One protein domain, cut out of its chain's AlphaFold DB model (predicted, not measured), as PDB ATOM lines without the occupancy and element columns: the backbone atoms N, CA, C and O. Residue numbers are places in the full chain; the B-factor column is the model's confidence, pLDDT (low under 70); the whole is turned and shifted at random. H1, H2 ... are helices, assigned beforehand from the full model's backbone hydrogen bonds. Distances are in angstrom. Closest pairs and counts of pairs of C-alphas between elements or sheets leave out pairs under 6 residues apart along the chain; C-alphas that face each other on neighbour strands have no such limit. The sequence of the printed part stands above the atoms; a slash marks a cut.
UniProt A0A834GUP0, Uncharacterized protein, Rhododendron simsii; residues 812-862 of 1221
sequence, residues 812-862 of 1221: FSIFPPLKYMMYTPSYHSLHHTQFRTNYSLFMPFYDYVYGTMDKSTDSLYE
ATOM      1  N   PHE A 812     -41.677 -45.338 -29.351       87.56
ATOM      2  CA  PHE A 812     -41.575 -43.979 -29.894       87.56
ATOM      3  C   PHE A 812     -42.901 -43.470 -30.479       87.56
ATOM      4  O   PHE A 812     -43.113 -42.261 -30.520       87.56
ATOM      5  N   SER A 813     -43.814 -44.359 -30.885       84.69
ATOM      6  CA  SER A 813     -45.165 -43.966 -31.315       84.69
ATOM      7  C   SER A 813     -46.040 -43.475 -30.157       84.69
ATOM      8  O   SER A 813     -46.856 -42.583 -30.363       84.69
ATOM      9  N   ILE A 814     -45.885 -44.040 -28.951       87.12
ATOM     10  CA  ILE A 814     -46.679 -43.655 -27.768       87.12
ATOM     11  C   ILE A 814     -46.212 -42.316 -27.183       87.12
ATOM     12  O   ILE A 814     -47.045 -41.493 -26.810       87.12
ATOM     13  N   PHE A 815     -44.900 -42.068 -27.124       85.62
ATOM     14  CA  PHE A 815     -44.353 -40.793 -26.650       85.62
ATOM     15  C   PHE A 815     -43.335 -40.231 -27.660       85.62
ATOM     16  O   PHE A 815     -42.134 -40.422 -27.488       85.62
ATOM     17  N   PRO A 816     -43.776 -39.516 -28.716       83.38
ATOM     18  CA  PRO A 816     -42.890 -39.026 -29.777       83.38
ATOM     19  C   PRO A 816     -41.683 -38.175 -29.335       83.38
ATOM     20  O   PRO A 816     -40.624 -38.328 -29.948       83.38
ATOM     21  N   PRO A 817     -41.751 -37.334 -28.275       86.00
ATOM     22  CA  PRO A 817     -40.570 -36.648 -27.741       86.00
ATOM     23  C   PRO A 817     -39.460 -37.596 -27.270       86.00
ATOM     24  O   PRO A 817     -38.293 -37.214 -27.291       86.00
ATOM     25  N   LEU A 818     -39.791 -38.844 -26.912       85.69
ATOM     26  CA  LEU A 818     -38.831 -39.839 -26.437       85.69
ATOM     27  C   LEU A 818     -37.700 -40.084 -27.434       85.69
ATOM     28  O   LEU A 818     -36.579 -40.294 -26.997       85.69
ATOM     29  N   LYS A 819     -37.935 -39.973 -28.750       86.00
ATOM     30  CA  LYS A 819     -36.862 -40.144 -29.751       86.00
ATOM     31  C   LYS A 819     -35.786 -39.048 -29.702       86.00
ATOM     32  O   LYS A 819     -34.730 -39.204 -30.307       86.00
ATOM     33  N   TYR A 820     -36.056 -37.952 -28.986       88.06
ATOM     34  CA  TYR A 820     -35.114 -36.877 -28.678       88.06
ATOM     35  C   TYR A 820     -34.626 -36.896 -27.215       88.06
ATOM     36  O   TYR A 820     -33.694 -36.163 -26.900       88.06
ATOM     37  N   MET A 821     -35.215 -37.726 -26.344       87.06
ATOM     38  CA  MET A 821     -34.871 -37.859 -24.912       87.06
ATOM     39  C   MET A 821     -34.224 -39.204 -24.537       87.06
ATOM     40  O   MET A 821     -33.704 -39.369 -23.440       87.06
ATOM     41  N   MET A 822     -34.316 -40.185 -25.421       87.38
ATOM     42  CA  MET A 822     -33.628 -41.459 -25.360       87.38
ATOM     43  C   MET A 822     -33.269 -41.785 -26.795       87.38
ATOM     44  O   MET A 822     -34.147 -42.027 -27.632       87.38
ATOM     45  N   TYR A 823     -31.979 -41.730 -27.095       89.06
ATOM     46  CA  TYR A 823     -31.527 -41.931 -28.442       89.06
ATOM     47  C   TYR A 823     -31.888 -43.329 -28.892       89.06
ATOM     48  O   TYR A 823     -31.920 -44.285 -28.120       89.06
ATOM     49  N   THR A 824     -32.187 -43.436 -30.177       90.44
ATOM     50  CA  THR A 824     -31.971 -44.715 -30.804       90.44
ATOM     51  C   THR A 824     -30.464 -44.907 -31.000       90.44
ATOM     52  O   THR A 824     -29.694 -43.959 -31.093       90.44
ATOM     53  N   PRO A 825     -30.007 -46.134 -31.172       91.44
ATOM     54  CA  PRO A 825     -28.807 -46.430 -31.921       91.44
ATOM     55  C   PRO A 825     -29.036 -46.181 -33.397       91.44
ATOM     56  O   PRO A 825     -28.072 -45.841 -34.061       91.44
ATOM     57  N   SER A 826     -30.259 -46.350 -33.931       89.62
ATOM     58  CA  SER A 826     -30.604 -45.923 -35.295       89.62
ATOM     59  C   SER A 826     -30.068 -44.523 -35.546       89.62
ATOM     60  O   SER A 826     -29.543 -44.239 -36.614       89.62
ATOM     61  N   TYR A 827     -30.134 -43.713 -34.494       90.50
ATOM     62  CA  TYR A 827     -29.344 -42.533 -34.262       90.50
ATOM     63  C   TYR A 827     -27.867 -42.846 -33.908       90.50
ATOM     64  O   TYR A 827     -27.036 -42.634 -34.782       90.50
ATOM     65  N   HIS A 828     -27.496 -43.374 -32.722       87.12
ATOM     66  CA  HIS A 828     -26.101 -43.399 -32.208       87.12
ATOM     67  C   HIS A 828     -25.098 -44.039 -33.140       87.12
ATOM     68  O   HIS A 828     -23.977 -43.588 -33.295       87.12
ATOM     69  N   SER A 829     -25.463 -45.124 -33.787       87.44
ATOM     70  CA  SER A 829     -24.523 -45.873 -34.582       87.44
ATOM     71  C   SER A 829     -24.683 -45.578 -36.095       87.44
ATOM     72  O   SER A 829     -23.885 -45.989 -36.931       87.44
ATOM     73  N   LEU A 830     -25.577 -44.642 -36.445       84.75
ATOM     74  CA  LEU A 830     -25.387 -43.719 -37.578       84.75
ATOM     75  C   LEU A 830     -24.855 -42.342 -37.187       84.75
ATOM     76  O   LEU A 830     -24.424 -41.614 -38.070       84.75
ATOM     77  N   HIS A 831     -24.679 -42.046 -35.903       88.75
ATOM     78  CA  HIS A 831     -23.462 -41.363 -35.534       88.75
ATOM     79  C   HIS A 831     -22.312 -42.276 -35.936       88.75
ATOM     80  O   HIS A 831     -21.673 -41.893 -36.918       88.75
ATOM     81  N   HIS A 832     -22.184 -43.519 -35.395       81.00
ATOM     82  CA  HIS A 832     -21.137 -44.506 -35.762       81.00
ATOM     83  C   HIS A 832     -20.894 -44.574 -37.249       81.00
ATOM     84  O   HIS A 832     -19.743 -44.797 -37.591       81.00
ATOM     85  N   THR A 833     -21.885 -44.324 -38.109       78.00
ATOM     86  CA  THR A 833     -21.724 -44.400 -39.555       78.00
ATOM     87  C   THR A 833     -22.439 -43.405 -40.463       78.00
ATOM     88  O   THR A 833     -22.596 -43.706 -41.643       78.00
ATOM     89  N   GLN A 834     -22.685 -42.175 -40.035       78.44
ATOM     90  CA  GLN A 834     -22.591 -40.974 -40.888       78.44
ATOM     91  C   GLN A 834     -21.558 -39.994 -40.361       78.44
ATOM     92  O   GLN A 834     -20.856 -39.373 -41.154       78.44
ATOM     93  N   PHE A 835     -21.265 -40.028 -39.062       74.62
ATOM     94  CA  PHE A 835     -20.159 -39.327 -38.418       74.62
ATOM     95  C   PHE A 835     -20.295 -37.794 -38.424       74.62
ATOM     96  O   PHE A 835     -19.835 -37.127 -37.511       74.62
ATOM     97  N   ARG A 836     -20.875 -37.185 -39.459       79.44
ATOM     98  CA  ARG A 836     -21.179 -35.746 -39.554       79.44
ATOM     99  C   ARG A 836     -22.301 -35.302 -38.606       79.44
ATOM    100  O   ARG A 836     -22.671 -34.126 -38.621       79.44
ATOM    101  N   THR A 837     -22.839 -36.233 -37.829       88.19
ATOM    102  CA  THR A 837     -24.183 -36.183 -37.272       88.19
ATOM    103  C   THR A 837     -24.304 -36.990 -35.975       88.19
ATOM    104  O   THR A 837     -23.430 -37.798 -35.655       88.19
ATOM    105  N   ASN A 838     -25.419 -36.792 -35.263       90.25
ATOM    106  CA  ASN A 838     -25.878 -37.588 -34.118       90.25
ATOM    107  C   ASN A 838     -24.930 -37.560 -32.882       90.25
ATOM    108  O   ASN A 838     -24.571 -38.588 -32.320       90.25
ATOM    109  N   TYR A 839     -24.508 -36.368 -32.460       88.88
ATOM    110  CA  TYR A 839     -23.584 -36.118 -31.345       88.88
ATOM    111  C   TYR A 839     -24.158 -36.094 -29.901       88.88
ATOM    112  O   TYR A 839     -23.395 -35.942 -28.959       88.88
ATOM    113  N   SER A 840     -25.447 -36.196 -29.621       91.50
ATOM    114  CA  SER A 840     -25.942 -36.272 -28.232       91.50
ATOM    115  C   SER A 840     -25.547 -37.570 -27.516       91.50
ATOM    116  O   SER A 840     -25.171 -38.554 -28.152       91.50
ATOM    117  N   LEU A 841     -25.658 -37.553 -26.182       88.00
ATOM    118  CA  LEU A 841     -25.321 -38.660 -25.284       88.00
ATOM    119  C   LEU A 841     -26.420 -39.704 -25.305       88.00
ATOM    120  O   LEU A 841     -26.264 -40.747 -25.919       88.00
ATOM    121  N   PHE A 842     -27.530 -39.416 -24.640       90.44
ATOM    122  CA  PHE A 842     -28.761 -40.188 -24.628       90.44
ATOM    123  C   PHE A 842     -29.911 -39.328 -25.190       90.44
ATOM    124  O   PHE A 842     -30.972 -39.876 -25.452       90.44
ATOM    125  N   MET A 843     -29.759 -38.010 -25.408       91.19
ATOM    126  CA  MET A 843     -30.854 -37.106 -25.812       91.19
ATOM    127  C   MET A 843     -30.602 -36.396 -27.162       91.19
ATOM    128  O   MET A 843     -30.097 -35.266 -27.175       91.19
ATOM    129  N   PRO A 844     -31.016 -36.967 -28.322       91.62
ATOM    130  CA  PRO A 844     -30.866 -36.385 -29.672       91.62
ATOM    131  C   PRO A 844     -31.429 -34.974 -29.868       91.62
ATOM    132  O   PRO A 844     -31.210 -34.354 -30.908       91.62
ATOM    133  N   PHE A 845     -32.158 -34.468 -28.874       90.12
ATOM    134  CA  PHE A 845     -32.546 -33.077 -28.708       90.12
ATOM    135  C   PHE A 845     -31.470 -32.072 -29.145       90.12
ATOM    136  O   PHE A 845     -31.771 -31.191 -29.948       90.12
ATOM    137  N   TYR A 846     -30.221 -32.198 -28.686       88.38
ATOM    138  CA  TYR A 846     -29.196 -31.201 -29.015       88.38
ATOM    139  C   TYR A 846     -28.720 -31.261 -30.478       88.38
ATOM    140  O   TYR A 846     -28.526 -30.211 -31.088       88.38
ATOM    141  N   ASP A 847     -28.653 -32.437 -31.109       91.31
ATOM    142  CA  ASP A 847     -28.470 -32.538 -32.567       91.31
ATOM    143  C   ASP A 847     -29.603 -31.929 -33.369       91.31
ATOM    144  O   ASP A 847     -29.370 -31.303 -34.404       91.31
ATOM    145  N   TYR A 848     -30.829 -32.142 -32.906       87.75
ATOM    146  CA  TYR A 848     -32.010 -31.574 -33.526       87.75
ATOM    147  C   TYR A 848     -31.986 -30.036 -33.427       87.75
ATOM    148  O   TYR A 848     -32.176 -29.355 -34.433       87.75
ATOM    149  N   VAL A 849     -31.643 -29.490 -32.254       88.94
ATOM    150  CA  VAL A 849     -31.489 -28.044 -32.002       88.94
ATOM    151  C   VAL A 849     -30.357 -27.420 -32.825       88.94
ATOM    152  O   VAL A 849     -30.526 -26.332 -33.373       88.94
ATOM    153  N   TYR A 850     -29.208 -28.089 -32.940       87.81
ATOM    154  CA  TYR A 850     -28.004 -27.538 -33.573       87.81
ATOM    155  C   TYR A 850     -27.743 -28.042 -35.006       87.81
ATOM    156  O   TYR A 850     -26.636 -27.867 -35.537       87.81
ATOM    157  N   GLY A 851     -28.764 -28.628 -35.643       86.81
ATOM    158  CA  GLY A 851     -28.799 -28.947 -37.073       86.81
ATOM    159  C   GLY A 851     -27.929 -30.128 -37.510       86.81
ATOM    160  O   GLY A 851     -27.544 -30.195 -38.676       86.81
ATOM    161  N   THR A 852     -27.587 -31.035 -36.594       89.12
ATOM    162  CA  THR A 852     -26.668 -32.161 -36.840       89.12
ATOM    163  C   THR A 852     -27.319 -33.531 -36.678       89.12
ATOM    164  O   THR A 852     -26.633 -34.541 -36.776       89.12
ATOM    165  N   MET A 853     -28.639 -33.609 -36.502       89.38
ATOM    166  CA  MET A 853     -29.322 -34.904 -36.514       89.38
ATOM    167  C   MET A 853     -29.293 -35.503 -37.922       89.38
ATOM    168  O   MET A 853     -29.606 -34.832 -38.910       89.38
ATOM    169  N   ASP A 854     -28.946 -36.780 -38.022       91.06
ATOM    170  CA  ASP A 854     -28.911 -37.469 -39.292       91.06
ATOM    171  C   ASP A 854     -30.329 -37.659 -39.826       91.06
ATOM    172  O   ASP A 854     -31.150 -38.363 -39.235       91.06
ATOM    173  N   LYS A 855     -30.619 -37.049 -40.978       87.56
ATOM    174  CA  LYS A 855     -31.900 -37.218 -41.690       87.56
ATOM    175  C   LYS A 855     -32.176 -38.690 -41.969       87.56
ATOM    176  O   LYS A 855     -33.318 -39.146 -41.950       87.56
ATOM    177  N   SER A 856     -31.109 -39.449 -42.182       87.62
ATOM    178  CA  SER A 856     -31.143 -40.887 -42.244       87.62
ATOM    179  C   SER A 856     -31.087 -41.477 -40.815       87.62
ATOM    180  O   SER A 856     -30.270 -42.342 -40.568       87.62
ATOM    181  N   THR A 857     -32.017 -41.111 -39.907       86.31
ATOM    182  CA  THR A 857     -32.236 -41.752 -38.573       86.31
ATOM    183  C   THR A 857     -33.518 -42.614 -38.482       86.31
ATOM    184  O   THR A 857     -33.471 -43.713 -37.930       86.31
ATOM    185  N   ASP A 858     -34.620 -42.267 -39.174       85.69
ATOM    186  CA  ASP A 858     -35.935 -42.925 -38.945       85.69
ATOM    187  C   ASP A 858     -36.333 -44.092 -39.890       85.69
ATOM    188  O   ASP A 858     -36.444 -45.196 -39.405       85.69
ATOM    189  N   SER A 859     -36.493 -43.955 -41.218       88.94
ATOM    190  CA  SER A 859     -36.895 -45.079 -42.127       88.94
ATOM    191  C   SER A 859     -36.151 -46.415 -41.946       88.94
ATOM    192  O   SER A 859     -36.707 -47.511 -41.894       88.94
ATOM    193  N   LEU A 860     -34.836 -46.306 -41.839       86.75
ATOM    194  CA  LEU A 860     -33.952 -47.431 -41.665       86.75
ATOM    195  C   LEU A 860     -34.196 -47.919 -40.195       86.75
ATOM    196  O   LEU A 860     -34.108 -49.096 -40.025       86.75
ATOM    197  N   TYR A 861     -34.677 -47.174 -39.164       90.31
ATOM    198  CA  TYR A 861     -35.139 -47.724 -37.843       90.31
ATOM    199  C   TYR A 861     -36.215 -48.817 -37.969       90.31
ATOM    200  O   TYR A 861     -36.284 -49.760 -37.186       90.31
ATOM    201  N   GLU A 862     -37.014 -48.730 -39.011       87.81
ATOM    202  CA  GLU A 862     -38.074 -49.685 -39.290       87.81
ATOM    203  C   GLU A 862     -37.458 -50.966 -39.870       87.81
ATOM    204  O   GLU A 862     -37.721 -52.061 -39.381       87.81
TER     205      GLU A 862
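Overview. This is residues 812 to 862 of the 1221 residues of an uncharacterized protein of Rhododendron simsii (UniProt A0A834GUP0). One ten-residue helix, H2, and three short ones, H1, H3 and H4, are set among loops, with H4 near H2 and H1 near H3. The printed part has 51 residues and four named helices, H1 to H4 in chain order, with no named strand: all helix, though only 23 residues are in named elements. It is compact, with a radius of gyration of the C-alphas of 9.8 A, and spans 29 by 22 by 15 A.

Arrangement. Begin at H2, residues 825 to 834: it is close to H4, residues 859 to 862, but not clearly touching; the closest C-alphas, of Ser 826 and Tyr 861, are 5.5 A apart. H1, residues 818 to 821, and H3, residues 845 to 849, only just touch, with 3 pairs of C-alphas within 8 A, the closest those of Tyr 820 and Phe 845 at 4.6 A. H2 is apart from H1 and H3. In H3 every O i to N i+4 pair is within hydrogen-bond range, in H2 5 of 6; H1 and H4 are too short for one.

Along the chain. Find C-alpha 825 at (-28.807, -46.430, -31.921); H2 runs 12.2 A from there. H1 measures 4.7 A, H3 6.1 A and H4 5.5 A, ending at C-alpha 862, (-38.074, -49.685, -39.290).

Size, cuts and confidence. The C-alphas of Ile 814 and Arg 836 are the farthest apart, 29.2 A. The printed part has no cut and no long link; no printed residue is under 70 in pLDDT.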